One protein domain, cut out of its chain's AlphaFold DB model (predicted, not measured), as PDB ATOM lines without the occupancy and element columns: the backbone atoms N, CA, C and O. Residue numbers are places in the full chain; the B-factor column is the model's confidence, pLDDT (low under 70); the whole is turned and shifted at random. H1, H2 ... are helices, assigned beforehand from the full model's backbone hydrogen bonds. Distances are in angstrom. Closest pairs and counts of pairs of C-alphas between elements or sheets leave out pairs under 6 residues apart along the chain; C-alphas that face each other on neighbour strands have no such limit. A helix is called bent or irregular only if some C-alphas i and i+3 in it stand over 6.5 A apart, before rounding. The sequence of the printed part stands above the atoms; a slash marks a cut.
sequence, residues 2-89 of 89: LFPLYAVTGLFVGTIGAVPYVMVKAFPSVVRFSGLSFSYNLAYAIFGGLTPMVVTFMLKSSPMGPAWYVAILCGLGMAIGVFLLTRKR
ATOM      1  N   LEU A   2     157.078 149.289 145.017       73.94
ATOM      2  CA  LEU A   2     155.938 148.435 144.631       73.94
ATOM      3  C   LEU A   2     154.642 148.702 145.422       73.94
ATOM      4  O   LEU A   2     153.567 148.668 144.841       73.94
ATOM      5  N   PHE A   3     154.735 149.023 146.716       82.81
ATOM      6  CA  PHE A   3     153.571 149.293 147.579       82.81
ATOM      7  C   PHE A   3     152.617 150.393 147.070       82.81
ATOM      8  O   PHE A   3     151.420 150.122 146.984       82.81
ATOM      9  N   PRO A   4     153.083 151.602 146.689       84.75
ATOM     10  CA  PRO A   4     152.181 152.638 146.178       84.75
ATOM     11  C   PRO A   4     151.545 152.255 144.834       84.75
ATOM     12  O   PRO A   4     150.363 152.507 144.629       84.75
ATOM     13  N   LEU A   5     152.283 151.581 143.944       82.00
ATOM     14  CA  LEU A   5     151.737 151.066 142.682       82.00
ATOM     15  C   LEU A   5     150.648 150.013 142.925       82.00
ATOM     16  O   LEU A   5     149.592 150.081 142.302       82.00
ATOM     17  N   TYR A   6     150.860 149.102 143.879       81.81
ATOM     18  CA  TYR A   6     149.853 148.117 144.279       81.81
ATOM     19  C   TYR A   6     148.588 148.776 144.842       81.81
ATOM     20  O   TYR A   6     147.480 148.375 144.485       81.81
ATOM     21  N   ALA A   7     148.735 149.817 145.666       85.25
ATOM     22  CA  ALA A   7     147.600 150.572 146.197       85.25
ATOM     23  C   ALA A   7     146.790 151.246 145.077       85.25
ATOM     24  O   ALA A   7     145.563 151.149 145.059       85.25
ATOM     25  N   VAL A   8     147.470 151.852 144.097       85.88
ATOM     26  CA  VAL A   8     146.826 152.448 142.916       85.88
ATOM     27  C   VAL A   8     146.105 151.380 142.092       85.88
ATOM     28  O   VAL A   8     144.938 151.561 141.756       85.88
ATOM     29  N   THR A   9     146.737 150.231 141.824       83.75
ATOM     30  CA  THR A   9     146.057 149.132 141.118       83.75
ATOM     31  C   THR A   9     144.843 148.617 141.890       83.75
ATOM     32  O   THR A   9     143.802 148.388 141.284       83.75
ATOM     33  N   GLY A  10     144.929 148.506 143.220       82.88
ATOM     34  CA  GLY A  10     143.815 148.093 144.072       82.88
ATOM     35  C   GLY A  10     142.636 149.066 144.016       82.88
ATOM     36  O   GLY A  10     141.487 148.636 143.935       82.88
ATOM     37  N   LEU A  11     142.915 150.372 143.963       86.50
ATOM     38  CA  LEU A  11     141.892 151.404 143.787       86.50
ATOM     39  C   LEU A  11     141.149 151.248 142.450       86.50
ATOM     40  O   LEU A  11     139.919 151.274 142.430       86.50
ATOM     41  N   PHE A  12     141.863 151.011 141.345       83.31
ATOM     42  CA  PHE A  12     141.232 150.763 140.041       83.31
ATOM     43  C   PHE A  12     140.479 149.427 139.986       83.31
ATOM     44  O   PHE A  12     139.407 149.352 139.387       83.31
ATOM     45  N   VAL A  13     140.976 148.387 140.660       81.06
ATOM     46  CA  VAL A  13     140.302 147.081 140.781       81.06
ATOM     47  C   VAL A  13     138.948 147.204 141.490       81.06
ATOM     48  O   VAL A  13     138.032 146.445 141.182       81.06
ATOM     49  N   GLY A  14     138.752 148.210 142.349       76.94
ATOM     50  CA  GLY A  14     137.450 148.514 142.956       76.94
ATOM     51  C   GLY A  14     136.317 148.727 141.938       76.94
ATOM     52  O   GLY A  14     135.156 148.443 142.234       76.94
ATOM     53  N   THR A  15     136.639 149.126 140.700       76.50
ATOM     54  CA  THR A  15     135.656 149.260 139.607       76.50
ATOM     55  C   THR A  15     135.025 147.927 139.183       76.50
ATOM     56  O   THR A  15     133.921 147.928 138.638       76.50
ATOM     57  N   ILE A  16     135.640 146.782 139.513       77.31
ATOM     58  CA  ILE A  16     135.067 145.443 139.284       77.31
ATOM     59  C   ILE A  16     133.744 145.270 140.050       77.31
ATOM     60  O   ILE A  16     132.874 144.526 139.604       77.31
ATOM     61  N   GLY A  17     133.511 146.026 141.130       73.31
ATOM     62  CA  GLY A  17     132.217 146.065 141.822       73.31
ATOM     63  C   GLY A  17     131.041 146.524 140.945       73.31
ATOM     64  O   GLY A  17     129.892 146.199 141.239       73.31
ATOM     65  N   ALA A  18     131.294 147.211 139.826       75.00
ATOM     66  CA  ALA A  18     130.258 147.570 138.856       75.00
ATOM     67  C   ALA A  18     129.802 146.379 137.986       75.00
ATOM     68  O   ALA A  18     128.698 146.398 137.440       75.00
ATOM     69  N   VAL A  19     130.612 145.321 137.875       74.94
ATOM     70  CA  VAL A  19     130.294 144.115 137.095       74.94
ATOM     71  C   VAL A  19     129.014 143.425 137.594       74.94
ATOM     72  O   VAL A  19     128.097 143.267 136.785       74.94
ATOM     73  N   PRO A  20     128.850 143.084 138.893       71.31
ATOM     74  CA  PRO A  20     127.612 142.476 139.383       71.31
ATOM     75  C   PRO A  20     126.386 143.380 139.187       71.31
ATOM     76  O   PRO A  20     125.304 142.878 138.892       71.31
ATOM     77  N   TYR A  21     126.540 144.708 139.254       74.19
ATOM     78  CA  TYR A  21     125.452 145.649 138.958       74.19
ATOM     79  C   TYR A  21     124.950 145.524 137.510       74.19
ATOM     80  O   TYR A  21     123.739 145.467 137.267       74.19
ATOM     81  N   VAL A  22     125.869 145.443 136.542       71.62
ATOM     82  CA  VAL A  22     125.529 145.248 135.123       71.62
ATOM     83  C   VAL A  22     124.939 143.860 134.890       71.62
ATOM     84  O   VAL A  22     123.908 143.740 134.232       71.62
ATOM     85  N   MET A  23     125.540 142.824 135.475       69.50
ATOM     86  CA  MET A  23     125.094 141.437 135.344       69.50
ATOM     87  C   MET A  23     123.664 141.237 135.863       69.50
ATOM     88  O   MET A  23     122.831 140.634 135.192       69.50
ATOM     89  N   VAL A  24     123.336 141.808 137.024       68.06
ATOM     90  CA  VAL A  24     121.983 141.769 137.588       68.06
ATOM     91  C   VAL A  24     121.011 142.529 136.676       68.06
ATOM     92  O   VAL A  24     119.921 142.037 136.397       68.06
ATOM     93  N   LYS A  25     121.384 143.687 136.116       69.06
ATOM     94  CA  LYS A  25     120.524 144.412 135.158       69.06
ATOM     95  C   LYS A  25     120.354 143.724 133.797       69.06
ATOM     96  O   LYS A  25     119.366 144.016 133.129       69.06
ATOM     97  N   ALA A  26     121.281 142.863 133.380       69.69
ATOM     98  CA  ALA A  26     121.241 142.191 132.081       69.69
ATOM     99  C   ALA A  26     120.270 140.996 132.036       69.69
ATOM    100  O   ALA A  26     119.745 140.690 130.969       69.69
ATOM    101  N   PHE A  27     120.004 140.345 133.176       66.25
ATOM    102  CA  PHE A  27     119.123 139.173 133.249       66.25
ATOM    103  C   PHE A  27     117.785 139.479 133.961       66.25
ATOM    104  O   PHE A  27     117.789 140.140 135.009       66.25
ATOM    105  N   PRO A  28     116.640 138.974 133.446       62.94
ATOM    106  CA  PRO A  28     115.336 139.088 134.101       62.94
ATOM    107  C   PRO A  28     115.328 138.408 135.476       62.94
ATOM    108  O   PRO A  28     115.989 137.389 135.676       62.94
ATOM    109  N   SER A  29     114.542 138.940 136.420       62.06
ATOM    110  CA  SER A  29     114.485 138.479 137.820       62.06
ATOM    111  C   SER A  29     114.258 136.972 137.972       62.06
ATOM    112  O   SER A  29     114.855 136.364 138.856       62.06
ATOM    113  N   VAL A  30     113.466 136.371 137.081       66.19
ATOM    114  CA  VAL A  30     113.067 134.954 137.126       66.19
ATOM    115  C   VAL A  30     114.214 133.990 136.779       66.19
ATOM    116  O   VAL A  30     114.228 132.862 137.256       66.19
ATOM    117  N   VAL A  31     115.198 134.423 135.980       66.50
ATOM    118  CA  VAL A  31     116.296 133.562 135.484       66.50
ATOM    119  C   VAL A  31     117.690 134.033 135.905       66.50
ATOM    120  O   VAL A  31     118.681 133.447 135.480       66.50
ATOM    121  N   ARG A  32     117.802 135.069 136.751       74.44
ATOM    122  CA  ARG A  32     119.096 135.633 137.182       74.44
ATOM    123  C   ARG A  32     120.055 134.581 137.727       74.44
ATOM    124  O   ARG A  32     121.179 134.517 137.259       74.44
ATOM    125  N   PHE A  33     119.635 133.746 138.676       68.12
ATOM    126  CA  PHE A  33     120.546 132.775 139.298       68.12
ATOM    127  C   PHE A  33     121.087 131.750 138.294       68.12
ATOM    128  O   PHE A  33     122.299 131.552 138.208       68.12
ATOM    129  N   SER A  34     120.210 131.158 137.481       77.44
ATOM    130  CA  SER A  34     120.602 130.153 136.489       77.44
ATOM    131  C   SER A  34     121.373 130.761 135.317       77.44
ATOM    132  O   SER A  34     122.373 130.196 134.893       77.44
ATOM    133  N   GLY A  35     120.964 131.934 134.823       77.25
ATOM    134  CA  GLY A  35     121.635 132.630 133.722       77.25
ATOM    135  C   GLY A  35     123.021 133.155 134.102       77.25
ATOM    136  O   GLY A  35     123.965 133.017 133.321       77.25
ATOM    137  N   LEU A  36     123.166 133.692 135.320       77.38
ATOM    138  CA  LEU A  36     124.460 134.117 135.859       77.38
ATOM    139  C   LEU A  36     125.384 132.920 136.080       77.38
ATOM    140  O   LEU A  36     126.519 132.948 135.615       77.38
ATOM    141  N   SER A  37     124.891 131.858 136.725       83.25
ATOM    142  CA  SER A  37     125.671 130.638 136.956       83.25
ATOM    143  C   SER A  37     126.079 129.966 135.643       83.25
ATOM    144  O   SER A  37     127.237 129.595 135.487       83.25
ATOM    145  N   PHE A  38     125.178 129.862 134.663       83.94
ATOM    146  CA  PHE A  38     125.485 129.280 133.356       83.94
ATOM    147  C   PHE A  38     126.556 130.083 132.614       83.94
ATOM    148  O   PHE A  38     127.556 129.516 132.183       83.94
ATOM    149  N   SER A  39     126.389 131.408 132.520       85.00
ATOM    150  CA  SER A  39     127.359 132.279 131.844       85.00
ATOM    151  C   SER A  39     128.725 132.238 132.532       85.00
ATOM    152  O   SER A  39     129.752 132.183 131.858       85.00
ATOM    153  N   TYR A  40     128.742 132.222 133.869       83.69
ATOM    154  CA  TYR A  40     129.972 132.153 134.652       83.69
ATOM    155  C   TYR A  40     130.673 130.800 134.496       83.69
ATOM    156  O   TYR A  40     131.852 130.768 134.163       83.69
ATOM    157  N   ASN A  41     129.954 129.684 134.660       85.31
ATOM    158  CA  ASN A  41     130.519 128.341 134.511       85.31
ATOM    159  C   ASN A  41     130.996 128.071 133.079       85.31
ATOM    160  O   ASN A  41     132.066 127.500 132.899       85.31
ATOM    161  N   LEU A  42     130.252 128.517 132.062       88.12
ATOM    162  CA  LEU A  42     130.654 128.364 130.664       88.12
ATOM    163  C   LEU A  42     131.912 129.182 130.351       88.12
ATOM    164  O   LEU A  42     132.851 128.663 129.747       88.12
ATOM    165  N   ALA A  43     131.966 130.441 130.801       86.31
ATOM    166  CA  ALA A  43     133.166 131.259 130.663       86.31
ATOM    167  C   ALA A  43     134.358 130.617 131.384       86.31
ATOM    168  O   ALA A  43     135.446 130.548 130.822       86.31
ATOM    169  N   TYR A  44     134.154 130.087 132.592       84.56
ATOM    170  CA  TYR A  44     135.213 129.429 133.352       84.56
ATOM    171  C   TYR A  44     135.692 128.131 132.689       84.56
ATOM    172  O   TYR A  44     136.890 127.866 132.663       84.56
ATOM    173  N   ALA A  45     134.790 127.349 132.094       88.38
ATOM    174  CA  ALA A  45     135.141 126.131 131.368       88.38
ATOM    175  C   ALA A  45     136.010 126.426 130.133       88.38
ATOM    176  O   ALA A  45     136.974 125.711 129.871       88.38
ATOM    177  N   ILE A  46     135.703 127.500 129.398       87.75
ATOM    178  CA  ILE A  46     136.441 127.878 128.185       87.75
ATOM    179  C   ILE A  46     137.754 128.589 128.544       87.75
ATOM    180  O   ILE A  46     138.831 128.196 128.097       87.75
ATOM    181  N   PHE A  47     137.689 129.637 129.366       86.00
ATOM    182  CA  PHE A  47     138.837 130.498 129.655       86.00
ATOM    183  C   PHE A  47     139.722 129.987 130.792       86.00
ATOM    184  O   PHE A  47     140.881 130.400 130.865       86.00
ATOM    185  N   GLY A  48     139.236 129.081 131.643       82.50
ATOM    186  CA  GLY A  48     140.004 128.541 132.767       82.50
ATOM    187  C   GLY A  48     141.265 127.799 132.324       82.50
ATOM    188  O   GLY A  48     142.325 127.992 132.910       82.50
ATOM    189  N   GLY A  49     141.178 127.006 131.250       82.12
ATOM    190  CA  GLY A  49     142.333 126.308 130.670       82.12
ATOM    191  C   GLY A  49     143.028 127.079 129.545       82.12
ATOM    192  O   GLY A  49     144.247 127.008 129.398       82.12
ATOM    193  N   LEU A  50     142.274 127.852 128.758       86.06
ATOM    194  CA  LEU A  50     142.814 128.548 127.588       86.06
ATOM    195  C   LEU A  50     143.713 129.727 127.978       86.06
ATOM    196  O   LEU A  50     144.770 129.921 127.379       86.06
ATOM    197  N   THR A  51     143.350 130.466 129.030       85.38
ATOM    198  CA  THR A  51     144.125 131.619 129.516       85.38
ATOM    199  C   THR A  51     145.565 131.253 129.897       85.38
ATOM    200  O   THR A  51     146.482 131.866 129.347       85.38
ATOM    201  N   PRO A  52     145.827 130.263 130.776       82.06
ATOM    202  CA  PRO A  52     147.199 129.912 131.130       82.06
ATOM    203  C   PRO A  52     147.990 129.371 129.935       82.06
ATOM    204  O   PRO A  52     149.178 129.670 129.837       82.06
ATOM    205  N   MET A  53     147.364 128.655 128.992       84.94
ATOM    206  CA  MET A  53     148.047 128.203 127.770       84.94
ATOM    207  C   MET A  53     148.518 129.379 126.906       84.94
ATOM    208  O   MET A  53     149.690 129.433 126.531       84.94
ATOM    209  N   VAL A  54     147.637 130.351 126.642       84.00
ATOM    210  CA  VAL A  54     147.966 131.546 125.846       84.00
ATOM    211  C   VAL A  54     149.017 132.401 126.549       84.00
ATOM    212  O   VAL A  54     150.015 132.770 125.935       84.00
ATOM    213  N   VAL A  55     148.844 132.669 127.846       84.19
ATOM    214  CA  VAL A  55     149.786 133.482 128.627       84.19
ATOM    215  C   VAL A  55     151.161 132.812 128.706       84.19
ATOM    216  O   VAL A  55     152.174 133.483 128.514       84.19
ATOM    217  N   THR A  56     151.216 131.492 128.912       82.69
ATOM    218  CA  THR A  56     152.479 130.728 128.944       82.69
ATOM    219  C   THR A  56     153.176 130.732 127.586       82.69
ATOM    220  O   THR A  56     154.399 130.849 127.518       82.69
ATOM    221  N   PHE A  57     152.420 130.645 126.490       81.69
ATOM    222  CA  PHE A  57     152.979 130.766 125.146       81.69
ATOM    223  C   PHE A  57     153.554 132.170 124.895       81.69
ATOM    224  O   PHE A  57     154.672 132.303 124.399       81.69
ATOM    225  N   MET A  58     152.841 133.219 125.312       77.31
ATOM    226  CA  MET A  58     153.280 134.613 125.179       77.31
ATOM    227  C   MET A  58     154.516 134.938 126.029       77.31
ATOM    228  O   MET A  58     155.395 135.676 125.583       77.31
ATOM    229  N   LEU A  59     154.615 134.345 127.223       82.06
ATOM    230  CA  LEU A  59     155.771 134.465 128.117       82.06
ATOM    231  C   LEU A  59     157.073 133.967 127.478       82.06
ATOM    232  O   LEU A  59     158.128 134.531 127.754       82.06
ATOM    233  N   LYS A  60     157.012 132.959 126.593       74.06
ATOM    234  CA  LYS A  60     158.200 132.468 125.870       74.06
ATOM    235  C   LYS A  60     158.797 133.508 124.920       74.06
ATOM    236  O   LYS A  60     159.985 133.437 124.636       74.06
ATOM    237  N   SER A  61     157.986 134.445 124.425       71.50
ATOM    238  CA  SER A  61     158.431 135.470 123.471       71.50
ATOM    239  C   SER A  61     158.824 136.782 124.153       71.50
ATOM    240  O   SER A  61     159.714 137.479 123.677       71.50
ATOM    241  N   SER A  62     158.175 137.144 125.265       71.88
ATOM    242  CA  SER A  62     158.514 138.348 126.028       71.88
ATOM    243  C   SER A  62     158.086 138.224 127.496       71.88
ATOM    244  O   SER A  62     156.954 137.806 127.758       71.88
ATOM    245  N   PRO A  63     158.905 138.680 128.467       74.12
ATOM    246  CA  PRO A  63     158.525 138.746 129.883       74.12
ATOM    247  C   PRO A  63     157.256 139.576 130.143       74.12
ATOM    248  O   PRO A  63     156.572 139.367 131.141       74.12
ATOM    249  N   MET A  64     156.915 140.503 129.235       75.62
ATOM    250  CA  MET A  64     155.702 141.330 129.308       75.62
ATOM    251  C   MET A  64     154.476 140.686 128.639       75.62
ATOM    252  O   MET A  64     153.427 141.321 128.550       75.62
ATOM    253  N   GLY A  65     154.567 139.435 128.177       75.12
ATOM    254  CA  GLY A  65     153.465 138.701 127.544       75.12
ATOM    255  C   GLY A  65     152.128 138.762 128.307       75.12
ATOM    256  O   GLY A  65     151.113 139.111 127.702       75.12
ATOM    257  N   PRO A  66     152.100 138.530 129.637       77.62
ATOM    258  CA  PRO A  66     150.866 138.620 130.417       77.62
ATOM    259  C   PRO A  66     150.261 140.031 130.432       77.62
ATOM    260  O   PRO A  66     149.041 140.178 130.427       77.62
ATOM    261  N   ALA A  67     151.094 141.077 130.410       81.75
ATOM    262  CA  ALA A  67     150.628 142.462 130.439       81.75
ATOM    263  C   ALA A  67     149.872 142.832 129.153       81.75
ATOM    264  O   ALA A  67     148.816 143.459 129.215       81.75
ATOM    265  N   TRP A  68     150.364 142.386 127.994       80.56
ATOM    266  CA  TRP A  68     149.682 142.574 126.710       80.56
ATOM    267  C   TRP A  68     148.354 141.816 126.638       80.56
ATOM    268  O   TRP A  68     147.372 142.357 126.136       80.56
ATOM    269  N   TYR A  69     148.292 140.601 127.191       82.19
ATOM    270  CA  TYR A  69     147.038 139.847 127.287       82.19
ATOM    271  C   TYR A  69     145.984 140.604 128.110       82.19
ATOM    272  O   TYR A  69     144.845 140.767 127.671       82.19
ATOM    273  N   VAL A  70     146.377 141.146 129.269       83.38
ATOM    274  CA  VAL A  70     145.490 141.967 130.110       83.38
ATOM    275  C   VAL A  70     145.073 143.252 129.391       83.38
ATOM    276  O   VAL A  70     143.896 143.601 129.422       83.38
ATOM    277  N   ALA A  71     145.987 143.928 128.688       85.00
ATOM    278  CA  ALA A  71     145.669 145.141 127.933       85.00
ATOM    279  C   ALA A  71     144.607 144.891 126.844       85.00
ATOM    280  O   ALA A  71     143.663 145.672 126.712       85.00
ATOM    281  N   ILE A  72     144.715 143.775 126.111       85.69
ATOM    282  CA  ILE A  72     143.722 143.367 125.106       85.69
ATOM    283  C   ILE A  72     142.365 143.087 125.767       85.69
ATOM    284  O   ILE A  72     141.337 143.556 125.274       85.69
ATOM    285  N   LEU A  73     142.344 142.379 126.901       85.50
ATOM    286  CA  LEU A  73     141.108 142.117 127.647       85.50
ATOM    287  C   LEU A  73     140.450 143.403 128.163       85.50
ATOM    288  O   LEU A  73     139.231 143.542 128.070       85.50
ATOM    289  N   CYS A  74     141.234 144.364 128.658       85.25
ATOM    290  CA  CYS A  74     140.727 145.680 129.046       85.25
ATOM    291  C   CYS A  74     140.111 146.422 127.850       85.25
ATOM    292  O   CYS A  74     139.027 146.991 127.982       85.25
ATOM    293  N   GLY A  75     140.756 146.373 126.680       87.00
ATOM    294  CA  GLY A  75     140.227 146.952 125.443       87.00
ATOM    295  C   GLY A  75     138.903 146.313 125.009       87.00
ATOM    296  O   GLY A  75     137.940 147.023 124.722       87.00
ATOM    297  N   LEU A  76     138.816 144.978 125.038       86.44
ATOM    298  CA  LEU A  76     137.575 144.245 124.757       86.44
ATOM    299  C   LEU A  76     136.463 144.606 125.751       86.44
ATOM    300  O   LEU A  76     135.336 144.870 125.338       86.44
ATOM    301  N   GLY A  77     136.778 144.673 127.047       84.12
ATOM    302  CA  GLY A  77     135.827 145.077 128.083       84.12
ATOM    303  C   GLY A  77     135.291 146.494 127.867       84.12
ATOM    304  O   GLY A  77     134.084 146.719 127.963       84.12
ATOM    305  N   MET A  78     136.164 147.436 127.498       85.19
ATOM    306  CA  MET A  78     135.767 148.801 127.150       85.19
ATOM    307  C   MET A  78     134.874 148.827 125.903       85.19
ATOM    308  O   MET A  78     133.821 149.460 125.933       85.19
ATOM    309  N   ALA A  79     135.237 148.105 124.840       86.56
ATOM    310  CA  ALA A  79     134.445 148.034 123.612       86.56
ATOM    311  C   ALA A  79     133.041 147.457 123.860       86.56
ATOM    312  O   ALA A  79     132.051 148.019 123.391       86.56
ATOM    313  N   ILE A  80     132.935 146.384 124.653       84.25
ATOM    314  CA  ILE A  80     131.650 145.797 125.059       84.25
ATOM    315  C   ILE A  80     130.848 146.796 125.900       84.25
ATOM    316  O   ILE A  80     129.652 146.966 125.673       84.25
ATOM    317  N   GLY A  81     131.494 147.485 126.845       81.12
ATOM    318  CA  GLY A  81     130.858 148.521 127.658       81.12
ATOM    319  C   GLY A  81     130.269 149.650 126.810       81.12
ATOM    320  O   GLY A  81     129.104 150.005 126.986       81.12
ATOM    321  N   VAL A  82     131.037 150.158 125.841       84.31
ATOM    322  CA  VAL A  82     130.577 151.172 124.880       84.31
ATOM    323  C   VAL A  82     129.416 150.635 124.042       84.31
ATOM    324  O   VAL A  82     128.377 151.284 123.970       84.31
ATOM    325  N   PHE A  83     129.533 149.427 123.485       83.62
ATOM    326  CA  PHE A  83     128.471 148.803 122.692       83.62
ATOM    327  C   PHE A  83     127.156 148.655 123.476       83.62
ATOM    328  O   PHE A  83     126.077 148.969 122.966       83.62
ATOM    329  N   LEU A  84     127.232 148.224 124.740       76.75
ATOM    330  CA  LEU A  84     126.066 148.099 125.617       76.75
ATOM    331  C   LEU A  84     125.450 149.457 125.974       76.75
ATOM    332  O   LEU A  84     124.228 149.545 126.097       76.75
ATOM    333  N   LEU A  85     126.262 150.510 126.128       78.19
ATOM    334  CA  LEU A  85     125.774 151.875 126.351       78.19
ATOM    335  C   LEU A  85     125.063 152.428 125.111       78.19
ATOM    336  O   LEU A  85     123.984 153.003 125.245       78.19
ATOM    337  N   THR A  86     125.618 152.212 123.915       78.31
ATOM    338  CA  THR A  86     125.015 152.656 122.648       78.31
ATOM    339  C   THR A  86     123.684 151.963 122.373       78.31
ATOM    340  O   THR A  86     122.771 152.596 121.861       78.31
ATOM    341  N   ARG A  87     123.534 150.689 122.754       66.94
ATOM    342  CA  ARG A  87     122.303 149.908 122.541       66.94
ATOM    343  C   ARG A  87     121.196 150.183 123.575       66.94
ATOM    344  O   ARG A  87     120.073 149.721 123.402       66.94
ATOM    345  N   LYS A  88     121.514 150.875 124.676       54.59
ATOM    346  CA  LYS A  88     120.551 151.271 125.722       54.59
ATOM    347  C   LYS A  88     119.922 152.655 125.500       54.59
ATOM    348  O   LYS A  88     119.059 153.033 126.292       54.59
ATOM    349  N   ARG A  89     120.392 153.398 124.497       45.94
ATOM    350  CA  ARG A  89     119.762 154.610 123.952       45.94
ATOM    351  C   ARG A  89     118.792 154.215 122.848       45.94
ATOM    352  O   ARG A  89     117.781 154.934 122.727       45.94
TER     353      ARG A  89
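This is residues 2 to 89 of the 89 residues of the protein "Major facilitator family transporter" of Pseudomonas syringae pv. cerasicola (UniProt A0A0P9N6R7). Three long helices run back and forth in an open zigzag: H1 and the bent H2 meet near one end, H2 and H3 near the other, and the long stretches between these ends stay clear of one another. H2 bows at its bend, with its arms H2a toward H1 and H2b toward H3. The printed part has 88 residues with three named helices, in the order H1, H2, H3, and no named strand; the class is all helix. The whole is loose, with a radius of gyration of the C-alphas of 16.2 A and spans of 46 by 31 by 25 A.

H1, residues 2 to 26, begins at C-alpha 2 (155.938, 148.435, 144.631) and measures 37.4 A. H2, residues 32 to 59, was assigned as one helix by its hydrogen bonds but is bent: C-alphas 46 and 49 are 6.6 A apart. Its arms are H2a, residues 32 to 46, 21.0 A, and H2b, residues 49 to 59, 15.9 A. H3, residues 65 to 86, measures 32.1 A and ends at C-alpha 86 (125.015, 152.656, 122.648).

H1 and H2a are close but not clearly touching, the closest C-alphas being those of Val 24 and Arg 32, 6.8 A apart. They run opposite ways at a steep tilt of 52 degrees. H2a and H2b stand at a steep tilt of 44 degrees. H2b touches H3, with residues 65 to 69 of H3 alone; the closest C-alphas, of Met 58 and Gly 65, are 4.7 A apart. These two run opposite ways at a steep tilt of 53 degrees. H1 is apart from H2b and H3, and H2a from H3. In H2a and H3 every O i to N i+4 pair is within hydrogen-bond range; in H1 14 of 21 are, in H2b 6 of 7.

The two C-alphas farthest apart, of Val 30 and Ser 61, are 47.4 A apart. The printed part has no cut, and both links are tight. Residues 23 to 31, 33 and 87 to 89 are under pLDDT 70.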